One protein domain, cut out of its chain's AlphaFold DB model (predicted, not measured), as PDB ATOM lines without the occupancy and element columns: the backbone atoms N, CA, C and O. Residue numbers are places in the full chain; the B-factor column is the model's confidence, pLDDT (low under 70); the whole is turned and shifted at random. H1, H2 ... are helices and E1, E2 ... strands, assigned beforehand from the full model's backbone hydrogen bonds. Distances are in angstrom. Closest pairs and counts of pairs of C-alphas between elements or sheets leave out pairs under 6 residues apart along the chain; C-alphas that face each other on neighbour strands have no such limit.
ATOM      1  N   VAL A   3     228.173 279.518 139.208       66.75
ATOM      2  CA  VAL A   3     227.132 279.469 140.238       66.75
ATOM      3  C   VAL A   3     226.302 278.220 139.993       66.75
ATOM      4  O   VAL A   3     225.855 277.990 138.868       66.75
ATOM      5  N   VAL A   4     226.119 277.409 141.031       69.38
ATOM      6  CA  VAL A   4     225.328 276.176 140.970       69.38
ATOM      7  C   VAL A   4     224.216 276.222 142.009       69.38
ATOM      8  O   VAL A   4     224.318 276.908 143.021       69.38
ATOM      9  N   THR A   5     223.122 275.517 141.746       75.31
ATOM     10  CA  THR A   5     221.962 275.474 142.650       75.31
ATOM     11  C   THR A   5     222.031 274.325 143.649       75.31
ATOM     12  O   THR A   5     221.308 274.339 144.642       75.31
ATOM     13  N   GLU A   6     222.897 273.348 143.392       77.00
ATOM     14  CA  GLU A   6     223.015 272.103 144.141       77.00
ATOM     15  C   GLU A   6     224.442 271.558 144.019       77.00
ATOM     16  O   GLU A   6     225.057 271.633 142.950       77.00
ATOM     17  N   ILE A   7     224.964 271.015 145.118       72.88
ATOM     18  CA  ILE A   7     226.185 270.211 145.152       72.88
ATOM     19  C   ILE A   7     225.855 268.881 145.811       72.88
ATOM     20  O   ILE A   7     225.484 268.825 146.983       72.88
ATOM     21  N   GLU A   8     226.062 267.805 145.065       65.69
ATOM     22  CA  GLU A   8     226.008 266.448 145.587       65.69
ATOM     23  C   GLU A   8     227.402 266.039 146.080       65.69
ATOM     24  O   GLU A   8     228.399 266.129 145.360       65.69
ATOM     25  N   THR A   9     227.483 265.612 147.337       56.31
ATOM     26  CA  THR A   9     228.681 265.011 147.927       56.31
ATOM     27  C   THR A   9     228.394 263.553 148.259       56.31
ATOM     28  O   THR A   9     227.246 263.125 148.320       56.31
ATOM     29  N   SER A  10     229.436 262.777 148.540       50.09
ATOM     30  CA  SER A  10     229.314 261.356 148.889       50.09
ATOM     31  C   SER A  10     228.481 261.074 150.145       50.09
ATOM     32  O   SER A  10     228.136 259.921 150.389       50.09
ATOM     33  N   LEU A  11     228.173 262.096 150.949       43.16
ATOM     34  CA  LEU A  11     227.388 261.945 152.171       43.16
ATOM     35  C   LEU A  11     226.153 262.844 152.197       43.16
ATOM     36  O   LEU A  11     225.127 262.393 152.697       43.16
ATOM     37  N   TRP A  12     226.227 264.068 151.662       53.47
ATOM     38  CA  TRP A  12     225.137 265.048 151.685       53.47
ATOM     39  C   TRP A  12     224.921 265.722 150.335       53.47
ATOM     40  O   TRP A  12     225.869 266.017 149.610       53.47
ATOM     41  N   THR A  13     223.674 266.081 150.080       72.12
ATOM     42  CA  THR A  13     223.296 267.020 149.028       72.12
ATOM     43  C   THR A  13     223.071 268.381 149.677       72.12
ATOM     44  O   THR A  13     222.332 268.467 150.656       72.12
ATOM     45  N   ILE A  14     223.749 269.420 149.182       70.38
ATOM     46  CA  ILE A  14     223.608 270.798 149.663       70.38
ATOM     47  C   ILE A  14     222.982 271.630 148.548       70.38
ATOM     48  O   ILE A  14     223.589 271.824 147.493       70.38
ATOM     49  N   CYS A  15     221.796 272.161 148.810       82.00
ATOM     50  CA  CYS A  15     221.020 272.958 147.874       82.00
ATOM     51  C   CYS A  15     220.945 274.422 148.309       82.00
ATOM     52  O   CYS A  15     220.897 274.754 149.498       82.00
ATOM     53  N   VAL A  16     220.865 275.331 147.334       77.88
ATOM     54  CA  VAL A  16     220.466 276.716 147.609       77.88
ATOM     55  C   VAL A  16     219.061 276.703 148.208       77.88
ATOM     56  O   VAL A  16     218.123 276.158 147.633       77.88
ATOM     57  N   GLY A  17     218.911 277.337 149.366       77.94
ATOM     58  CA  GLY A  17     217.682 277.348 150.148       77.94
ATOM     59  C   GLY A  17     217.705 276.420 151.357       77.94
ATOM     60  O   GLY A  17     216.863 276.617 152.236       77.94
ATOM     61  N   ASP A  18     218.668 275.498 151.451       76.56
ATOM     62  CA  ASP A  18     218.800 274.619 152.612       76.56
ATOM     63  C   ASP A  18     219.037 275.418 153.886       76.56
ATOM     64  O   ASP A  18     219.755 276.421 153.901       76.56
ATOM     65  N   VAL A  19     218.408 274.958 154.966       76.88
ATOM     66  CA  VAL A  19     218.464 275.589 156.279       76.88
ATOM     67  C   VAL A  19     219.035 274.587 157.271       76.88
ATOM     68  O   VAL A  19     218.363 273.647 157.691       76.88
ATOM     69  N   PHE A  20     220.280 274.809 157.672       69.88
ATOM     70  CA  PHE A  20     220.954 273.988 158.660       69.88
ATOM     71  C   PHE A  20     220.705 274.536 160.062       69.88
ATOM     72  O   PHE A  20     220.924 275.714 160.360       69.88
ATOM     73  N   SER A  21     220.259 273.645 160.941       63.09
ATOM     74  CA  SER A  21     220.111 273.888 162.368       63.09
ATOM     75  C   SER A  21     220.984 272.897 163.118       63.09
ATOM     76  O   SER A  21     220.926 271.699 162.852       63.09
ATOM     77  N   ASN A  22     221.763 273.372 164.087       54.81
ATOM     78  CA  ASN A  22     222.493 272.480 164.992       54.81
ATOM     79  C   ASN A  22     221.632 272.021 166.188       54.81
ATOM     80  O   ASN A  22     222.160 271.426 167.126       54.81
ATOM     81  N   GLY A  23     220.329 272.342 166.193       50.00
ATOM     82  CA  GLY A  23     219.377 271.953 167.239       50.00
ATOM     83  C   GLY A  23     219.629 272.578 168.616       50.00
ATOM     84  O   GLY A  23     218.937 272.233 169.570       50.00
ATOM     85  N   ARG A  24     220.617 273.475 168.740       48.47
ATOM     86  CA  ARG A  24     221.069 274.056 170.016       48.47
ATOM     87  C   ARG A  24     220.962 275.579 170.067       48.47
ATOM     88  O   ARG A  24     220.898 276.134 171.157       48.47
ATOM     89  N   MET A  25     220.948 276.249 168.916       51.41
ATOM     90  CA  MET A  25     220.875 277.708 168.805       51.41
ATOM     91  C   MET A  25     219.594 278.147 168.076       51.41
ATOM     92  O   MET A  25     219.115 277.419 167.208       51.41
ATOM     93  N   PRO A  26     219.044 279.340 168.387       60.44
ATOM     94  CA  PRO A  26     217.819 279.847 167.760       60.44
ATOM     95  C   PRO A  26     218.035 280.403 166.341       60.44
ATOM     96  O   PRO A  26     217.080 280.842 165.709       60.44
ATOM     97  N   TYR A  27     219.277 280.434 165.853       52.69
ATOM     98  CA  TYR A  27     219.625 280.907 164.517       52.69
ATOM     99  C   TYR A  27     219.955 279.740 163.587       52.69
ATOM    100  O   TYR A  27     220.518 278.725 164.002       52.69
ATOM    101  N   HIS A  28     219.616 279.913 162.312       69.00
ATOM    102  CA  HIS A  28     219.797 278.907 161.274       69.00
ATOM    103  C   HIS A  28     220.736 279.415 160.182       69.00
ATOM    104  O   HIS A  28     220.707 280.594 159.830       69.00
ATOM    105  N   LEU A  29     221.544 278.515 159.625       57.94
ATOM    106  CA  LEU A  29     222.383 278.807 158.467       57.94
ATOM    107  C   LEU A  29     221.589 278.485 157.205       57.94
ATOM    108  O   LEU A  29     221.299 277.321 156.950       57.94
ATOM    109  N   LYS A  30     221.227 279.512 156.434       74.75
ATOM    110  CA  LYS A  30     220.557 279.344 155.144       74.75
ATOM    111  C   LYS A  30     221.570 279.448 154.010       74.75
ATOM    112  O   LYS A  30     222.274 280.451 153.908       74.75
ATOM    113  N   VAL A  31     221.598 278.458 153.129       68.94
ATOM    114  CA  VAL A  31     222.388 278.521 151.898       68.94
ATOM    115  C   VAL A  31     221.704 279.491 150.941       68.94
ATOM    116  O   VAL A  31     220.588 279.247 150.492       68.94
ATOM    117  N   VAL A  32     222.347 280.619 150.656       73.19
ATOM    118  CA  VAL A  32     221.793 281.662 149.772       73.19
ATOM    119  C   VAL A  32     222.425 281.661 148.387       73.19
ATOM    120  O   VAL A  32     221.773 282.041 147.420       73.19
ATOM    121  N   ASN A  33     223.673 281.216 148.286       66.25
ATOM    122  CA  ASN A  33     224.417 281.125 147.043       66.25
ATOM    123  C   ASN A  33     225.482 280.033 147.185       66.25
ATOM    124  O   ASN A  33     226.049 279.864 148.267       66.25
ATOM    125  N   ILE A  34     225.748 279.310 146.100       64.44
ATOM    126  CA  ILE A  34     226.821 278.323 146.024       64.44
ATOM    127  C   ILE A  34     227.702 278.697 144.834       64.44
ATOM    128  O   ILE A  34     227.316 278.568 143.670       64.44
ATOM    129  N   GLU A  35     228.905 279.170 145.141       60.41
ATOM    130  CA  GLU A  35     229.916 279.521 144.150       60.41
ATOM    131  C   GLU A  35     230.969 278.417 144.111       60.41
ATOM    132  O   GLU A  35     231.616 278.125 145.116       60.41
ATOM    133  N   VAL A  36     231.157 277.819 142.935       56.09
ATOM    134  CA  VAL A  36     232.264 276.897 142.693       56.09
ATOM    135  C   VAL A  36     233.303 277.634 141.861       56.09
ATOM    136  O   VAL A  36     233.099 277.976 140.688       56.09
ATOM    137  N   GLU A  37     234.441 277.902 142.485       52.47
ATOM    138  CA  GLU A  37     235.652 278.283 141.782       52.47
ATOM    139  C   GLU A  37     236.429 276.997 141.509       52.47
ATOM    140  O   GLU A  37     236.810 276.293 142.438       52.47
ATOM    141  N   ILE A  38     236.590 276.642 140.232       49.22
ATOM    142  CA  ILE A  38     237.416 275.506 139.822       49.22
ATOM    143  C   ILE A  38     238.821 276.056 139.551       49.22
ATOM    144  O   ILE A  38     239.072 276.528 138.438       49.22
ATOM    145  N   PRO A  39     239.766 276.015 140.507       44.00
ATOM    146  CA  PRO A  39     241.168 276.090 140.155       44.00
ATOM    147  C   PRO A  39     241.504 274.761 139.475       44.00
ATOM    148  O   PRO A  39     241.589 273.711 140.111       44.00
ATOM    149  N   CYS A  40     241.651 274.790 138.151       41.94
ATOM    150  CA  CYS A  40     242.278 273.695 137.423       41.94
ATOM    151  C   CYS A  40     243.680 273.492 138.023       41.94
ATOM    152  O   CYS A  40     244.537 274.345 137.802       41.94
ATOM    153  N   ASN A  41     243.835 272.465 138.882       45.47
ATOM    154  CA  ASN A  41     245.063 271.725 139.255       45.47
ATOM    155  C   ASN A  41     245.030 271.048 140.652       45.47
ATOM    156  O   ASN A  41     246.091 270.728 141.186       45.47
ATOM    157  N   GLN A  42     243.870 270.759 141.258       49.66
ATOM    158  CA  GLN A  42     243.805 269.725 142.308       49.66
ATOM    159  C   GLN A  42     243.126 268.466 141.763       49.66
ATOM    160  O   GLN A  42     241.949 268.473 141.425       49.66
ATOM    161  N   VAL A  43     243.926 267.408 141.616       53.78
ATOM    162  CA  VAL A  43     243.583 266.140 140.948       53.78
ATOM    163  C   VAL A  43     242.882 265.153 141.900       53.78
ATOM    164  O   VAL A  43     242.350 264.144 141.451       53.78
ATOM    165  N   GLU A  44     242.812 265.444 143.203       54.44
ATOM    166  CA  GLU A  44     242.267 264.528 144.211       54.44
ATOM    167  C   GLU A  44     241.273 265.218 145.150       54.44
ATOM    168  O   GLU A  44     241.498 266.334 145.620       54.44
ATOM    169  N   ALA A  45     240.165 264.526 145.431       61.50
ATOM    170  CA  ALA A  45     239.196 264.938 146.436       61.50
ATOM    171  C   ALA A  45     239.843 264.945 147.826       61.50
ATOM    172  O   ALA A  45     240.589 264.036 148.191       61.50
ATOM    173  N   PHE A  46     239.524 265.958 148.627       64.62
ATOM    174  CA  PHE A  46     240.081 266.132 149.959       64.62
ATOM    175  C   PHE A  46     238.988 266.015 151.032       64.62
ATOM    176  O   PHE A  46     237.892 266.547 150.873       64.62
ATOM    177  N   THR A  47     239.277 265.326 152.143       72.62
ATOM    178  CA  THR A  47     238.356 265.168 153.282       72.62
ATOM    179  C   THR A  47     238.922 265.837 154.533       72.62
ATOM    180  O   THR A  47     240.009 265.489 154.997       72.62
ATOM    181  N   LEU A  48     238.156 266.771 155.105       72.69
ATOM    182  CA  LEU A  48     238.421 267.382 156.406       72.69
ATOM    183  C   LEU A  48     237.497 266.772 157.458       72.69
ATOM    184  O   LEU A  48     236.281 266.912 157.364       72.69
ATOM    185  N   ALA A  49     238.075 266.203 158.510       79.31
ATOM    186  CA  ALA A  49     237.361 265.982 159.759       79.31
ATOM    187  C   ALA A  49     237.839 267.000 160.795       79.31
ATOM    188  O   ALA A  49     239.036 267.151 161.041       79.31
ATOM    189  N   CYS A  50     236.907 267.716 161.412       78.25
ATOM    190  CA  CYS A  50     237.197 268.653 162.491       78.25
ATOM    191  C   CYS A  50     236.040 268.678 163.491       78.25
ATOM    192  O   CYS A  50     234.940 268.206 163.203       78.25
ATOM    193  N   ASN A  51     236.293 269.216 164.685       82.50
ATOM    194  CA  ASN A  51     235.222 269.459 165.641       82.50
ATOM    195  C   ASN A  51     234.358 270.630 165.147       82.50
ATOM    196  O   ASN A  51     234.857 271.738 164.941       82.50
ATOM    197  N   VAL A  52     233.058 270.376 164.988       83.50
ATOM    198  CA  VAL A  52     232.095 271.354 164.470       83.50
ATOM    199  C   VAL A  52     231.976 272.603 165.351       83.50
ATOM    200  O   VAL A  52     231.795 273.698 164.828       83.50
ATOM    201  N   GLU A  53     232.118 272.479 166.672       82.56
ATOM    202  CA  GLU A  53     231.992 273.611 167.596       82.56
ATOM    203  C   GLU A  53     233.144 274.605 167.408       82.56
ATOM    204  O   GLU A  53     232.904 275.810 167.350       82.56
ATOM    205  N   TYR A  54     234.371 274.114 167.209       80.56
ATOM    206  CA  TYR A  54     235.532 274.970 166.940       80.56
ATOM    207  C   TYR A  54     235.423 275.682 165.594       80.56
ATOM    208  O   TYR A  54     235.781 276.854 165.489       80.56
ATOM    209  N   LEU A  55     234.888 275.003 164.576       80.69
ATOM    210  CA  LEU A  55     234.638 275.630 163.283       80.69
ATOM    211  C   LEU A  55     233.591 276.741 163.403       80.69
ATOM    212  O   LEU A  55     233.838 277.852 162.950       80.69
ATOM    213  N   LEU A  56     232.462 276.483 164.066       82.62
ATOM    214  CA  LEU A  56     231.414 277.490 164.253       82.62
ATOM    215  C   LEU A  56     231.908 278.707 165.045       82.62
ATOM    216  O   LEU A  56     231.616 279.837 164.658       82.62
ATOM    217  N   GLN A  57     232.685 278.495 166.111       83.19
ATOM    218  CA  GLN A  57     233.282 279.590 166.882       83.19
ATOM    219  C   GLN A  57     234.244 280.424 166.032       83.19
ATOM    220  O   GLN A  57     234.178 281.651 166.067       83.19
ATOM    221  N   ALA A  58     235.091 279.782 165.223       80.31
ATOM    222  CA  ALA A  58     235.987 280.492 164.317       80.31
ATOM    223  C   ALA A  58     235.206 281.349 163.308       80.31
ATOM    224  O   ALA A  58     235.520 282.526 163.135       80.31
ATOM    225  N   LEU A  59     234.146 280.799 162.706       81.81
ATOM    226  CA  LEU A  59     233.298 281.522 161.754       81.81
ATOM    227  C   LEU A  59     232.621 282.747 162.381       81.81
ATOM    228  O   LEU A  59     232.555 283.792 161.746       81.81
ATOM    229  N   GLN A  60     232.175 282.657 163.638       84.19
ATOM    230  CA  GLN A  60     231.543 283.775 164.352       84.19
ATOM    231  C   GLN A  60     232.489 284.957 164.602       84.19
ATOM    232  O   GLN A  60     232.031 286.084 164.776       84.19
ATOM    233  N   THR A  61     233.800 284.712 164.639       83.62
ATOM    234  CA  THR A  61     234.794 285.773 164.855       83.62
ATOM    235  C   THR A  61     235.155 286.525 163.572       83.62
ATOM    236  O   THR A  61     235.743 287.605 163.644       83.62
ATOM    237  N   ILE A  62     234.818 285.980 162.400       82.62
ATOM    238  CA  ILE A  62     235.170 286.565 161.107       82.62
ATOM    239  C   ILE A  62     234.018 287.451 160.635       82.62
ATOM    240  O   ILE A  62     232.914 286.983 160.382       82.62
ATOM    241  N   SER A  63     234.289 288.746 160.481       81.56
ATOM    242  CA  SER A  63     233.306 289.735 160.019       81.56
ATOM    243  C   SER A  63     233.163 289.808 158.495       81.56
ATOM    244  O   SER A  63     232.357 290.587 157.996       81.56
ATOM    245  N   SER A  64     233.983 289.063 157.749       78.62
ATOM    246  CA  SER A  64     233.959 289.046 156.284       78.62
ATOM    247  C   SER A  64     232.800 288.192 155.768       78.62
ATOM    248  O   SER A  64     232.517 287.131 156.317       78.62
ATOM    249  N   GLU A  65     232.156 288.638 154.688       78.75
ATOM    250  CA  GLU A  65     231.055 287.918 154.033       78.75
ATOM    251  C   GLU A  65     231.512 286.581 153.427       78.75
ATOM    252  O   GLU A  65     230.754 285.611 153.385       78.75
ATOM    253  N   LYS A  66     232.775 286.514 152.994       77.69
ATOM    254  CA  LYS A  66     233.405 285.311 152.451       77.69
ATOM    255  C   LYS A  66     234.540 284.868 153.366       77.69
ATOM    256  O   LYS A  66     235.295 285.686 153.886       77.69
ATOM    257  N   ILE A  67     234.708 283.559 153.515       78.38
ATOM    258  CA  ILE A  67     235.824 282.966 154.255       78.38
ATOM    259  C   ILE A  67     236.744 282.184 153.323       78.38
ATOM    260  O   ILE A  67     236.301 281.588 152.345       78.38
ATOM    261  N   ALA A  68     238.028 282.155 153.657       78.81
ATOM    262  CA  ALA A  68     239.010 281.279 153.043       78.81
ATOM    263  C   ALA A  68     239.485 280.250 154.074       78.81
ATOM    264  O   ALA A  68     239.939 280.611 155.164       78.81
ATOM    265  N   ILE A  69     239.410 278.968 153.713       79.88
ATOM    266  CA  ILE A  69     239.987 277.873 154.496       79.88
ATOM    267  C   ILE A  69     241.300 277.471 153.827       79.88
ATOM    268  O   ILE A  69     241.306 276.950 152.714       79.88
ATOM    269  N   LYS A  70     242.427 277.736 154.491       76.88
ATOM    270  CA  LYS A  70     243.762 277.384 153.993       76.88
ATOM    271  C   LYS A  70     244.243 276.117 154.680       76.88
ATOM    272  O   LYS A  70     244.191 275.998 155.905       76.88
ATOM    273  N   MET A  71     244.721 275.169 153.883       73.31
ATOM    274  CA  MET A  71     245.056 273.827 154.348       73.31
ATOM    275  C   MET A  71     246.323 273.316 153.668       73.31
ATOM    276  O   MET A  71     246.567 273.615 152.503       73.31
ATOM    277  N   ILE A  72     247.120 272.539 154.406       70.44
ATOM    278  CA  ILE A  72     248.342 271.891 153.893       70.44
ATOM    279  C   ILE A  72     248.092 270.395 153.660       70.44
ATOM    280  O   ILE A  72     248.458 269.856 152.622       70.44
ATOM    281  N   SER A  73     247.477 269.717 154.633       70.50
ATOM    282  CA  SER A  73     247.035 268.320 154.541       70.50
ATOM    283  C   SER A  73     245.959 268.028 155.594       70.50
ATOM    284  O   SER A  73     245.745 268.833 156.501       70.50
ATOM    285  N   ASN A  74     245.313 266.861 155.524       69.25
ATOM    286  CA  ASN A  74     244.251 266.438 156.455       69.25
ATOM    287  C   ASN A  74     244.738 266.157 157.884       69.25
ATOM    288  O   ASN A  74     243.927 266.012 158.791       69.25
ATOM    289  N   GLN A  75     246.051 266.102 158.103       73.19
ATOM    290  CA  GLN A  75     246.648 265.910 159.428       73.19
ATOM    291  C   GLN A  75     247.278 267.189 159.991       73.19
ATOM    292  O   GLN A  75     247.845 267.167 161.087       73.19
ATOM    293  N   ARG A  76     247.235 268.293 159.240       76.31
ATOM    294  CA  ARG A  76     247.819 269.575 159.635       76.31
ATOM    295  C   ARG A  76     246.723 270.561 160.034       76.31
ATOM    296  O   ARG A  76     245.613 270.462 159.518       76.31
ATOM    297  N   PRO A  77     247.028 271.512 160.933       76.50
ATOM    298  CA  PRO A  77     246.073 272.540 161.305       76.50
ATOM    299  C   PRO A  77     245.507 273.259 160.081       76.50
ATOM    300  O   PRO A  77     246.237 273.542 159.128       76.50
ATOM    301  N   ILE A  78     244.215 273.552 160.138       82.25
ATOM    302  CA  ILE A  78     243.517 274.345 159.132       82.25
ATOM    303  C   ILE A  78     243.459 275.789 159.596       82.25
ATOM    304  O   ILE A  78     243.327 276.061 160.791       82.25
ATOM    305  N   VAL A  79     243.549 276.708 158.646       80.25
ATOM    306  CA  VAL A  79     243.433 278.139 158.908       80.25
ATOM    307  C   VAL A  79     242.118 278.625 158.329       80.25
ATOM    308  O   VAL A  79     241.832 278.360 157.165       80.25
ATOM    309  N   VAL A  80     241.347 279.358 159.122       83.00
ATOM    310  CA  VAL A  80     240.124 280.038 158.696       83.00
ATOM    311  C   VAL A  80     240.359 281.539 158.823       83.00
ATOM    312  O   VAL A  80     240.820 282.019 159.859       83.00
ATOM    313  N   VAL A  81     240.092 282.275 157.751       82.19
ATOM    314  CA  VAL A  81     240.304 283.726 157.672       82.19
ATOM    315  C   VAL A  81     239.236 284.353 156.781       82.19
ATOM    316  O   VAL A  81     238.653 283.664 155.944       82.19
ATOM    317  N   GLY A  82     238.974 285.651 156.935       80.75
ATOM    318  CA  GLY A  82     238.168 286.386 155.958       80.75
ATOM    319  C   GLY A  82     238.829 286.339 154.579       80.75
ATOM    320  O   GLY A  82     240.032 286.561 154.465       80.75
ATOM    321  N   ALA A  83     238.068 286.037 153.528       77.06
ATOM    322  CA  ALA A  83     238.611 285.893 152.175       77.06
ATOM    323  C   ALA A  83     239.218 287.207 151.654       77.06
ATOM    324  O   ALA A  83     240.199 287.188 150.917       77.06
ATOM    325  N   GLU A  84     238.664 288.339 152.090       78.12
ATOM    326  CA  GLU A  84     239.144 289.681 151.739       78.12
ATOM    327  C   GLU A  84     240.169 290.241 152.743       78.12
ATOM    328  O   GLU A  84     240.746 291.307 152.523       78.12
ATOM    329  N   ASP A  85     240.443 289.519 153.836       72.12
ATOM    330  CA  ASP A  85     241.410 289.928 154.856       72.12
ATOM    331  C   ASP A  85     242.846 289.606 154.409       72.12
ATOM    332  O   ASP A  85     243.469 288.607 154.794       72.12
ATOM    333  N   THR A  86     243.371 290.490 153.559       69.25
ATOM    334  CA  THR A  86     244.731 290.418 153.002       69.25
ATOM    335  C   THR A  86     245.823 290.736 154.022       69.25
ATOM    336  O   THR A  86     246.964 290.318 153.835       69.25
ATOM    337  N   ILE A  87     245.479 291.427 155.113       74.62
ATOM    338  CA  ILE A  87     246.396 291.741 156.217       74.62
ATOM    339  C   ILE A  87     246.389 290.665 157.309       74.62
ATOM    340  O   ILE A  87     247.200 290.728 158.230       74.62
ATOM    341  N   HIS A  88     245.503 289.672 157.188       68.94
ATOM    342  CA  HIS A  88     245.360 288.553 158.116       68.94
ATOM    343  C   HIS A  88     245.134 289.012 159.564       68.94
ATOM    344  O   HIS A  88     245.702 288.463 160.509       68.94
ATOM    345  N   SER A  89     244.294 290.035 159.718       74.06
ATOM    346  CA  SER A  89     243.971 290.669 160.996       74.06
ATOM    347  C   SER A  89     243.312 289.724 161.999       74.06
ATOM    348  O   SER A  89     243.521 289.871 163.203       74.06
ATOM    349  N   ASN A  90     242.548 288.737 161.518       75.75
ATOM    350  CA  ASN A  90     241.920 287.730 162.365       75.75
ATOM    351  C   ASN A  90     242.044 286.329 161.750       75.75
ATOM    352  O   ASN A  90     241.221 285.893 160.942       75.75
ATOM    353  N   LEU A  91     243.108 285.631 162.149       80.44
ATOM    354  CA  LEU A  91     243.391 284.253 161.764       80.44
ATOM    355  C   LEU A  91     242.908 283.292 162.849       80.44
ATOM    356  O   LEU A  91     243.341 283.374 163.998       80.44
ATOM    357  N   GLN A  92     242.086 282.326 162.457       81.19
ATOM    358  CA  GLN A  92     241.666 281.226 163.318       81.19
ATOM    359  C   GLN A  92     242.369 279.944 162.884       81.19
ATOM    360  O   GLN A  92     242.459 279.651 161.691       81.19
ATOM    361  N   LEU A  93     242.874 279.172 163.843       81.75
ATOM    362  CA  LEU A  93     243.593 277.929 163.577       81.75
ATOM    363  C   LEU A  93     242.895 276.775 164.293       81.75
ATOM    364  O   LEU A  93     242.729 276.800 165.510       81.75
ATOM    365  N   ILE A  94     242.486 275.765 163.530       81.44
ATOM    366  CA  ILE A  94     241.727 274.620 164.036       81.44
ATOM    367  C   ILE A  94     242.548 273.354 163.796       81.44
ATOM    368  O   ILE A  94     243.071 273.115 162.708       81.44
ATOM    369  N   LEU A  95     242.674 272.522 164.828       79.38
ATOM    370  CA  LEU A  95     243.322 271.221 164.704       79.38
ATOM    371  C   LEU A  95     242.346 270.217 164.072       79.38
ATOM    372  O   LEU A  95     241.221 270.085 164.570       79.38
TER     373      LEU A  95
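This is residues 3 to 95 of the 99 residues of the protein "DNA_pol3_beta_3 domain-containing protein" of Bacillus cereus (UniProt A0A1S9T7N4). With little regular structure, two parts show: helix H1 over one face of the antiparallel sheet E4 E5 E6, and, apart from these, hairpin E1 E2 with E3 near it; residues 37 to 51 link the parts. The 93 printed residues, under half in named elements, are of mixed class, in the order E1 E2 E3 H1 E4 E5 E6. The whole is only just compact, close to loose: radius of gyration of the C-alphas 14.4 A, spans 36 by 32 by 25 A.

E4, residues 67 to 70, E5, 78 to 82, and E6, 92 to 94, form a meander, antiparallel neighbours in turn; within hydrogen-bond range are N 68 and O 81, 2.8 A, and N 80 and O 92, 2.8 A. H1, residues 52 to 61, is on this sheet, making two layers, helix on one face, at a height over the sheet of 9.0 A; the closest C-alphas of H1 and E6 are Ala 58 and Gln 92, 5.8 A. H1 has every O i to N i+4 pair within range. E1, residues 6 to 8, and E2, 13 to 15, form an antiparallel hairpin, with N 7 and O 14 at 2.9 A. E3, residues 34 to 36, pairs with no named strand.

H1 measures 14.7 A and E5 13.6 A. E1 begins at C-alpha 6 (223.015, 272.103, 144.141); E6 ends at C-alpha 94 (241.727, 274.620, 164.036).

The printed part has no cut. Links E2 to E3 and E3 to H1 are long. Residues 20 to 29 and 33 to 46 are among those under pLDDT 70.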